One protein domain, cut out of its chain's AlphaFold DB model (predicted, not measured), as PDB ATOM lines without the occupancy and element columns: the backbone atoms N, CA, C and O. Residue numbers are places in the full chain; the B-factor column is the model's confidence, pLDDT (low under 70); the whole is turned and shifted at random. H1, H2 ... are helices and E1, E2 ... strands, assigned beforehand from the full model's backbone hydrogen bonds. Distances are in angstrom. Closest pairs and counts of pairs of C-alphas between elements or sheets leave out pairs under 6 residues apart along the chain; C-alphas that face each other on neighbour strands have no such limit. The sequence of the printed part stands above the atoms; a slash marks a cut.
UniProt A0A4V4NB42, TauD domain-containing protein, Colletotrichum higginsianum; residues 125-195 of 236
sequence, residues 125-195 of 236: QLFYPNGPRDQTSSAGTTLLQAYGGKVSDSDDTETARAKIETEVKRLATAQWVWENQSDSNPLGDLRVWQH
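AT A GLANCE: This is residues 125 to 195 of the 236 residues of the protein "TauD domain-containing protein" of Colletotrichum higginsianum (UniProt A0A4V4NB42). A small wall of three antiparallel strands, E1, E3 and E2, has two helices, the longer H2 and the one-turn H1, loosely set on one side of it, each only grazing the sheet. The loop of residues 129 to 142 swings wide between E1 and H1, and E2 and E3 form a hairpin. The printed part has 71 residues with two named helices and three named strands, along the chain E1 H1 H2 E2 E3; the class is mixed, with under half of the residues, 31, in named elements. The sheet's order is E1, E3, E2, antiparallel throughout. The whole is compact, with a radius of gyration of the C-alphas of 11.5 A, and rounded, spanning 31 by 28 by 22 A.

HOW THE PARTS SIT: Begin with E1, residues 125 to 128, an edge strand. Beside it find E3, residues 189 to 194, the inner strand, antiparallel at 152 degrees; N 128 and O 190 are 2.8 A apart, within hydrogen-bond range. On the other side of E3 look for E2, residues 175 to 179, the other edge strand, antiparallel to E3 at 163 degrees; N 179 and O 189 are 2.8 A apart, within hydrogen-bond range. E2 and E3 are a hairpin. H1, residues 143 to 146, is on the sheet but only grazes it; its closest C-alpha pair with E1 is Tyr 128 and Leu 143, 4.7 A apart. H2, residues 157 to 168, is on the sheet too and only grazes it, with residues 161 to 168; its closest C-alpha pair with E2 is Val 168 and Trp 176, 7.9 A apart. H1 and H2 are near each other, with 6 pairs of C-alphas within 10 A. E1, H1, H2 and E2 form a split strand-helix-strand unit, two strands running the same way with E3 between them; its crossover is right-handed. In H2 every O i to N i+4 pair is within hydrogen-bond range, while H1 is too short for such a pair.

IN THESE COORDINATES: Find C-alpha 125 at (59.973, 53.658, 158.025), where E1 begins its 9.8 A. H1 covers 5.3 A. From C-alpha 157 at (76.829, 69.929, 159.860) H2 runs 16.5 A. E2 covers 13.5 A, and E3 covers 16.7 A, ending at C-alpha 194 at (63.755, 49.319, 162.280).

THE WHOLE: The two C-alphas farthest apart are those of Ser 154 and His 195, 33.3 A. The printed part has no cut. The link from E1 to H1 is long, with 14 residues; the others are short. Mean pLDDT of the printed part is 83.5; look for values under 70 at residues 125, 135 to 140, 173, and 194 to 195.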
ATOM      1  N   GLN A 125      59.281  52.564 158.684       66.31
ATOM      2  CA  GLN A 125      59.973  53.658 158.025       66.31
ATOM      3  C   GLN A 125      59.577  54.936 158.752       66.31
ATOM      4  O   GLN A 125      58.458  55.425 158.602       66.31
ATOM      5  N   LEU A 126      60.485  55.452 159.566       70.19
ATOM      6  CA  LEU A 126      60.295  56.701 160.287       70.19
ATOM      7  C   LEU A 126      61.050  57.793 159.539       70.19
ATOM      8  O   LEU A 126      62.231  57.638 159.234       70.19
ATOM      9  N   PHE A 127      60.338  58.856 159.186       78.69
ATOM     10  CA  PHE A 127      60.903  60.040 158.556       78.69
ATOM     11  C   PHE A 127      60.965  61.160 159.586       78.69
ATOM     12  O   PHE A 127      59.959  61.466 160.225       78.69
ATOM     13  N   TYR A 128      62.142  61.752 159.719       84.12
ATOM     14  CA  TYR A 128      62.452  62.783 160.689       84.12
ATOM     15  C   TYR A 128      62.905  64.037 159.943       84.12
ATOM     16  O   TYR A 128      64.079  64.115 159.562       84.12
ATOM     17  N   PRO A 129      62.011  65.013 159.716       86.94
ATOM     18  CA  PRO A 129      62.421  66.305 159.189       86.94
ATOM     19  C   PRO A 129      63.473  66.950 160.095       86.94
ATOM     20  O   PRO A 129      63.394  66.862 161.332       86.94
ATOM     21  N   ASN A 130      64.444  67.626 159.483       88.88
ATOM     22  CA  ASN A 130      65.335  68.523 160.193       88.88
ATOM     23  C   ASN A 130      64.521  69.705 160.719       88.88
ATOM     24  O   ASN A 130      64.092  70.583 159.974       88.88
ATOM     25  N   GLY A 131      64.271  69.693 162.020       84.12
ATOM     26  CA  GLY A 131      63.433  70.679 162.666       84.12
ATOM     27  C   GLY A 131      63.804  70.860 164.131       84.12
ATOM     28  O   GLY A 131      64.621  70.106 164.672       84.12
ATOM     29  N   PRO A 132      63.198  71.865 164.775       79.38
ATOM     30  CA  PRO A 132      63.552  72.281 166.123       79.38
ATOM     31  C   PRO A 132      63.363  71.169 167.161       79.38
ATOM     32  O   PRO A 132      62.534  70.264 167.008       79.38
ATOM     33  N   ARG A 133      64.134  71.247 168.251       79.38
ATOM     34  CA  ARG A 133      64.042  70.308 169.385       79.38
ATOM     35  C   ARG A 133      62.865  70.581 170.305       79.38
ATOM     36  O   ARG A 133      62.344  69.662 170.932       79.38
ATOM     37  N   ASP A 134      62.465  71.837 170.391       76.50
ATOM     38  CA  ASP A 134      61.520  72.379 171.360       76.50
ATOM     39  C   ASP A 134      60.071  72.419 170.850       76.50
ATOM     40  O   ASP A 134      59.172  72.800 171.597       76.50
ATOM     41  N   GLN A 135      59.795  71.963 169.622       68.81
ATOM     42  CA  GLN A 135      58.413  71.884 169.144       68.81
ATOM     43  C   GLN A 135      57.569  70.894 169.971       68.81
ATOM     44  O   GLN A 135      57.914  69.725 170.163       68.81
ATOM     45  N   THR A 136      56.413  71.357 170.441       62.06
ATOM     46  CA  THR A 136      55.558  70.623 171.390       62.06
ATOM     47  C   THR A 136      54.357  69.930 170.744       62.06
ATOM     48  O   THR A 136      53.709  69.108 171.398       62.06
ATOM     49  N   SER A 137      54.082  70.214 169.466       58.88
ATOM     50  CA  SER A 137      52.943  69.685 168.699       58.88
ATOM     51  C   SER A 137      52.996  68.165 168.528       58.88
ATOM     52  O   SER A 137      51.967  67.502 168.624       58.88
ATOM     53  N   SER A 138      54.191  67.595 168.334       54.41
ATOM     54  CA  SER A 138      54.406  66.147 168.297       54.41
ATOM     55  C   SER A 138      55.851  65.806 168.672       54.41
ATOM     56  O   SER A 138      56.782  66.058 167.913       54.41
ATOM     57  N   ALA A 139      56.052  65.259 169.874       52.56
ATOM     58  CA  ALA A 139      57.397  64.937 170.363       52.56
ATOM     59  C   ALA A 139      57.971  63.722 169.621       52.56
ATOM     60  O   ALA A 139      57.219  62.805 169.297       52.56
ATOM     61  N   GLY A 140      59.284  63.717 169.378       58.41
ATOM     62  CA  GLY A 140      59.968  62.618 168.686       58.41
ATOM     63  C   GLY A 140      59.749  62.605 167.172       58.41
ATOM     64  O   GLY A 140      60.054  61.607 166.526       58.41
ATOM     65  N   THR A 141      59.217  63.691 166.594       71.50
ATOM     66  CA  THR A 141      58.955  63.766 165.146       71.50
ATOM     67  C   THR A 141      60.048  64.466 164.358       71.50
ATOM     68  O   THR A 141      60.185  64.176 163.177       71.50
ATOM     69  N   THR A 142      60.860  65.331 164.975       82.56
ATOM     70  CA  THR A 142      62.027  65.919 164.301       82.56
ATOM     71  C   THR A 142      63.288  65.112 164.557       82.56
ATOM     72  O   THR A 142      63.432  64.416 165.566       82.56
ATOM     73  N   LEU A 143      64.240  65.258 163.641       86.00
ATOM     74  CA  LEU A 143      65.561  64.644 163.710       86.00
ATOM     75  C   LEU A 143      66.250  64.898 165.052       86.00
ATOM     76  O   LEU A 143      66.748  63.975 165.700       86.00
ATOM     77  N   LEU A 144      66.245  66.157 165.484       86.62
ATOM     78  CA  LEU A 144      66.953  66.569 166.684       86.62
ATOM     79  C   LEU A 144      66.238  66.141 167.975       86.62
ATOM     80  O   LEU A 144      66.907  65.953 168.989       86.62
ATOM     81  N   GLN A 145      64.918  65.932 167.941       79.50
ATOM     82  CA  GLN A 145      64.188  65.314 169.052       79.50
ATOM     83  C   GLN A 145      64.520  63.828 169.190       79.50
ATOM     84  O   GLN A 145      64.669  63.343 170.307       79.50
ATOM     85  N   ALA A 146      64.634  63.116 168.067       80.00
ATOM     86  CA  ALA A 146      64.779  61.665 168.074       80.00
ATOM     87  C   ALA A 146      66.225  61.186 168.287       80.00
ATOM     88  O   ALA A 146      66.469  60.225 169.016       80.00
ATOM     89  N   TYR A 147      67.194  61.852 167.652       87.94
ATOM     90  CA  TYR A 147      68.602  61.431 167.643       87.94
ATOM     91  C   TYR A 147      69.583  62.558 167.986       87.94
ATOM     92  O   TYR A 147      70.791  62.342 168.050       87.94
ATOM     93  N   GLY A 148      69.083  63.772 168.228       87.75
ATOM     94  CA  GLY A 148      69.915  64.947 168.472       87.75
ATOM     95  C   GLY A 148      70.445  65.080 169.895       87.75
ATOM     96  O   GLY A 148      71.179  66.022 170.142       87.75
ATOM     97  N   GLY A 149      70.139  64.182 170.837       86.12
ATOM     98  CA  GLY A 149      70.458  64.371 172.265       86.12
ATOM     99  C   GLY A 149      71.898  64.823 172.576       86.12
ATOM    100  O   GLY A 149      72.102  65.578 173.521       86.12
ATOM    101  N   LYS A 150      72.881  64.436 171.748       89.94
ATOM    102  CA  LYS A 150      74.305  64.810 171.882       89.94
ATOM    103  C   LYS A 150      74.791  65.931 170.953       89.94
ATOM    104  O   LYS A 150      75.941  66.354 171.072       89.94
ATOM    105  N   VAL A 151      73.967  66.380 170.012       91.00
ATOM    106  CA  VAL A 151      74.293  67.483 169.096       91.00
ATOM    107  C   VAL A 151      74.210  68.813 169.862       91.00
ATOM    108  O   VAL A 151      73.288  68.999 170.657       91.00
ATOM    109  N   SER A 152      75.170  69.705 169.637       91.44
ATOM    110  CA  SER A 152      75.254  71.069 170.177       91.44
ATOM    111  C   SER A 152      74.842  72.084 169.110       91.44
ATOM    112  O   SER A 152      75.081  71.848 167.929       91.44
ATOM    113  N   ASP A 153      74.310  73.240 169.512       87.56
ATOM    114  CA  ASP A 153      73.972  74.339 168.587       87.56
ATOM    115  C   ASP A 153      75.214  74.943 167.902       87.56
ATOM    116  O   ASP A 153      75.107  75.630 166.890       87.56
ATOM    117  N   SER A 154      76.403  74.684 168.453       92.19
ATOM    118  CA  SER A 154      77.696  75.094 167.900       92.19
ATOM    119  C   SER A 154      78.327  74.067 166.956       92.19
ATOM    120  O   SER A 154      79.418  74.323 166.449       92.19
ATOM    121  N   ASP A 155      77.735  72.879 166.807       92.69
ATOM    122  CA  ASP A 155      78.287  71.851 165.925       92.69
ATOM    123  C   ASP A 155      78.128  72.272 164.461       92.69
ATOM    124  O   ASP A 155      77.072  72.756 164.049       92.69
ATOM    125  N   ASP A 156      79.160  72.023 163.655       94.94
ATOM    126  CA  ASP A 156      78.996  72.039 162.205       94.94
ATOM    127  C   ASP A 156      78.139  70.851 161.729       94.94
ATOM    128  O   ASP A 156      77.797  69.925 162.475       94.94
ATOM    129  N   THR A 157      77.755  70.899 160.454       93.25
ATOM    130  CA  THR A 157      76.829  69.929 159.860       93.25
ATOM    131  C   THR A 157      77.385  68.507 159.913       93.25
ATOM    132  O   THR A 157      76.671  67.573 160.292       93.25
ATOM    133  N   GLU A 158      78.657  68.326 159.565       93.69
ATOM    134  CA  GLU A 158      79.344  67.038 159.600       93.69
ATOM    135  C   GLU A 158      79.404  66.460 161.020       93.69
ATOM    136  O   GLU A 158      79.104  65.279 161.223       93.69
ATOM    137  N   THR A 159      79.727  67.287 162.013       95.31
ATOM    138  CA  THR A 159      79.806  66.890 163.424       95.31
ATOM    139  C   THR A 159      78.435  66.499 163.962       95.31
ATOM    140  O   THR A 159      78.295  65.450 164.604       95.31
ATOM    141  N   ALA A 160      77.403  67.296 163.671       93.75
ATOM    142  CA  ALA A 160      76.031  66.991 164.058       93.75
ATOM    143  C   ALA A 160      75.563  65.658 163.448       93.75
ATOM    144  O   ALA A 160      75.021  64.799 164.152       93.75
ATOM    145  N   ARG A 161      75.847  65.442 162.156       94.56
ATOM    146  CA  ARG A 161      75.534  64.203 161.432       94.56
ATOM    147  C   ARG A 161      76.219  62.990 162.059       94.56
ATOM    148  O   ARG A 161      75.551  61.998 162.351       94.56
ATOM    149  N   ALA A 162      77.517  63.079 162.344       95.19
ATOM    150  CA  ALA A 162      78.278  61.987 162.953       95.19
ATOM    151  C   ALA A 162      77.734  61.585 164.339       95.19
ATOM    152  O   ALA A 162      77.645  60.395 164.666       95.19
ATOM    153  N   LYS A 163      77.324  62.566 165.151       95.44
ATOM    154  CA  LYS A 163      76.698  62.325 166.461       95.44
ATOM    155  C   LYS A 163      75.340  61.634 166.326       95.44
ATOM    156  O   LYS A 163      75.089  60.662 167.036       95.44
ATOM    157  N   ILE A 164      74.504  62.068 165.384       93.69
ATOM    158  CA  ILE A 164      73.202  61.442 165.095       93.69
ATOM    159  C   ILE A 164      73.378  59.991 164.641       93.69
ATOM    160  O   ILE A 164      72.724  59.092 165.165       93.69
ATOM    161  N   GLU A 165      74.299  59.731 163.714       94.00
ATOM    162  CA  GLU A 165      74.571  58.372 163.231       94.00
ATOM    163  C   GLU A 165      75.085  57.451 164.336       94.00
ATOM    164  O   GLU A 165      74.784  56.259 164.337       94.00
ATOM    165  N   THR A 166      75.838  57.996 165.294       93.38
ATOM    166  CA  THR A 166      76.272  57.248 166.479       93.38
ATOM    167  C   THR A 166      75.074  56.778 167.303       93.38
ATOM    168  O   THR A 166      75.057  55.626 167.730       93.38
ATOM    169  N   GLU A 167      74.045  57.612 167.472       89.38
ATOM    170  CA  GLU A 167      72.814  57.220 168.170       89.38
ATOM    171  C   GLU A 167      71.975  56.221 167.359       89.38
ATOM    172  O   GLU A 167      71.498  55.235 167.920       89.38
ATOM    173  N   VAL A 168      71.856  56.387 166.034       87.06
ATOM    174  CA  VAL A 168      71.146  55.415 165.175       87.06
ATOM    175  C   VAL A 168      71.818  54.037 165.226       87.06
ATOM    176  O   VAL A 168      71.130  53.023 165.333       87.06
ATOM    177  N   LYS A 169      73.157  53.981 165.232       89.62
ATOM    178  CA  LYS A 169      73.939  52.732 165.315       89.62
ATOM    179  C   LYS A 169      73.748  51.960 166.624       89.62
ATOM    180  O   LYS A 169      74.058  50.770 166.662       89.62
ATOM    181  N   ARG A 170      73.214  52.582 167.685       81.38
ATOM    182  CA  ARG A 170      72.853  51.872 168.931       81.38
ATOM    183  C   ARG A 170      71.685  50.904 168.729       81.38
ATOM    184  O   ARG A 170      71.484  50.003 169.540       81.38
ATOM    185  N   LEU A 171      70.935  51.061 167.641       75.25
ATOM    186  CA  LEU A 171      69.828  50.200 167.258       75.25
ATOM    187  C   LEU A 171      70.339  49.141 166.272       75.25
ATOM    188  O   LEU A 171      70.487  49.400 165.082       75.25
ATOM    189  N   ALA A 172      70.596  47.927 166.764       72.06
ATOM    190  CA  ALA A 172      71.297  46.873 166.016       72.06
ATOM    191  C   ALA A 172      70.653  46.465 164.671       72.06
ATOM    192  O   ALA A 172      71.326  45.900 163.814       72.06
ATOM    193  N   THR A 173      69.358  46.730 164.477       69.94
ATOM    194  CA  THR A 173      68.623  46.411 163.239       69.94
ATOM    195  C   THR A 173      68.340  47.635 162.368       69.94
ATOM    196  O   THR A 173      67.628  47.506 161.366       69.94
ATOM    197  N   ALA A 174      68.851  48.811 162.746       78.12
ATOM    198  CA  ALA A 174      68.548  50.051 162.058       78.12
ATOM    199  C   ALA A 174      69.312  50.183 160.737       78.12
ATOM    200  O   ALA A 174      70.524  49.987 160.663       78.12
ATOM    201  N   GLN A 175      68.586  50.577 159.696       83.56
ATOM    202  CA  GLN A 175      69.144  51.131 158.463       83.56
ATOM    203  C   GLN A 175      68.692  52.586 158.359       83.56
ATOM    204  O   GLN A 175      67.608  52.912 158.845       83.56
ATOM    205  N   TRP A 176      69.480  53.461 157.739       91.38
ATOM    206  CA  TRP A 176      69.087  54.856 157.553       91.38
ATOM    207  C   TRP A 176      69.651  55.457 156.270       91.38
ATOM    208  O   TRP A 176      70.645  54.973 155.728       91.38
ATOM    209  N   VAL A 177      69.006  56.525 155.809       92.44
ATOM    210  CA  VAL A 177      69.494  57.398 154.738       92.44
ATOM    211  C   VAL A 177      69.209  58.855 155.088       92.44
ATOM    212  O   VAL A 177      68.224  59.161 155.766       92.44
ATOM    213  N   TRP A 178      70.079  59.738 154.608       93.62
ATOM    214  CA  TRP A 178      69.869  61.180 154.633       93.62
ATOM    215  C   TRP A 178      69.172  61.627 153.346       93.62
ATOM    216  O   TRP A 178      69.552  61.201 152.256       93.62
ATOM    217  N   GLU A 179      68.167  62.487 153.468       89.94
ATOM    218  CA  GLU A 179      67.353  63.001 152.360       89.94
ATOM    219  C   GLU A 179      67.244  64.535 152.439       89.94
ATOM    220  O   GLU A 179      67.596  65.141 153.446       89.94
ATOM    221  N   ASN A 180      66.762  65.182 151.371       90.31
ATOM    222  CA  ASN A 180      66.434  66.620 151.338       90.31
ATOM    223  C   ASN A 180      67.560  67.585 151.776       90.31
ATOM    224  O   ASN A 180      67.291  68.643 152.347       90.31
ATOM    225  N   GLN A 181      68.819  67.241 151.492       93.62
ATOM    226  CA  GLN A 181      69.965  68.121 151.733       93.62
ATOM    227  C   GLN A 181      69.983  69.278 150.727       93.62
ATOM    228  O   GLN A 181      69.823  69.069 149.523       93.62
ATOM    229  N   SER A 182      70.174  70.499 151.220       91.69
ATOM    230  CA  SER A 182      70.259  71.717 150.402       91.69
ATOM    231  C   SER A 182      70.924  72.852 151.183       91.69
ATOM    232  O   SER A 182      71.120  72.730 152.388       91.69
ATOM    233  N   ASP A 183      71.199  73.986 150.535       89.69
ATOM    234  CA  ASP A 183      71.763  75.167 151.209       89.69
ATOM    235  C   ASP A 183      70.876  75.682 152.358       89.69
ATOM    236  O   ASP A 183      71.377  76.200 153.354       89.69
ATOM    237  N   SER A 184      69.551  75.510 152.256       88.50
ATOM    238  CA  SER A 184      68.591  75.862 153.311       88.50
ATOM    239  C   SER A 184      68.319  74.729 154.311       88.50
ATOM    240  O   SER A 184      67.700  74.973 155.346       88.50
ATOM    241  N   ASN A 185      68.788  73.507 154.036       89.00
ATOM    242  CA  ASN A 185      68.729  72.348 154.931       89.00
ATOM    243  C   ASN A 185      70.050  71.551 154.867       89.00
ATOM    244  O   ASN A 185      70.074  70.437 154.330       89.00
ATOM    245  N   PRO A 186      71.167  72.106 155.372       89.94
ATOM    246  CA  PRO A 186      72.486  71.495 155.195       89.94
ATOM    247  C   PRO A 186      72.624  70.155 155.937       89.94
ATOM    248  O   PRO A 186      73.282  69.232 155.451       89.94
ATOM    249  N   LEU A 187      71.944  70.001 157.082       91.62
ATOM    250  CA  LEU A 187      71.918  68.744 157.837       91.62
ATOM    251  C   LEU A 187      71.139  67.643 157.105       91.62
ATOM    252  O   LEU A 187      71.596  66.495 157.083       91.62
ATOM    253  N   GLY A 188      70.046  68.003 156.434       92.19
ATOM    254  CA  GLY A 188      69.149  67.072 155.759       92.19
ATOM    255  C   GLY A 188      68.186  66.375 156.717       92.19
ATOM    256  O   GLY A 188      68.345  66.401 157.938       92.19
ATOM    257  N   ASP A 189      67.188  65.722 156.142       91.19
ATOM    258  CA  ASP A 189      66.204  64.920 156.857       91.19
ATOM    259  C   ASP A 189      66.703  63.480 156.997       91.19
ATOM    260  O   ASP A 189      67.484  62.996 156.175       91.19
ATOM    261  N   LEU A 190      66.237  62.769 158.022       90.50
ATOM    262  CA  LEU A 190      66.660  61.395 158.277       90.50
ATOM    263  C   LEU A 190      65.498  60.428 158.081       90.50
ATOM    264  O   LEU A 190      64.438  60.567 158.693       90.50
ATOM    265  N   ARG A 191      65.720  59.384 157.289       83.94
ATOM    266  CA  ARG A 191      64.813  58.240 157.191       83.94
ATOM    267  C   ARG A 191      65.462  57.028 157.845       83.94
ATOM    268  O   ARG A 191      66.579  56.678 157.484       83.94
ATOM    269  N   VAL A 192      64.765  56.382 158.781       80.75
ATOM    270  CA  VAL A 192      65.260  55.210 159.527       80.75
ATOM    271  C   VAL A 192      64.288  54.039 159.389       80.75
ATOM    272  O   VAL A 192      63.078  54.220 159.526       80.75
ATOM    273  N   TRP A 193      64.816  52.836 159.167       76.94
ATOM    274  CA  TRP A 193      64.077  51.573 159.175       76.94
ATOM    275  C   TRP A 193      64.474  50.725 160.377       76.94
ATOM    276  O   TRP A 193      65.665  50.548 160.615       76.94
ATOM    277  N   GLN A 194      63.503  50.169 161.107       64.38
ATOM    278  CA  GLN A 194      63.755  49.319 162.280       64.38
ATOM    279  C   GLN A 194      62.916  48.037 162.257       64.38
ATOM    280  O   GLN A 194      61.776  48.027 161.787       64.38
ATOM    281  N   HIS A 195      63.479  46.964 162.821       53.03
ATOM    282  CA  HIS A 195      62.767  45.715 163.098       53.03
ATOM    283  C   HIS A 195      62.570  45.585 164.611       53.03
ATOM    284  O   HIS A 195      63.535  45.344 165.335       53.03
TER     285      HIS A 195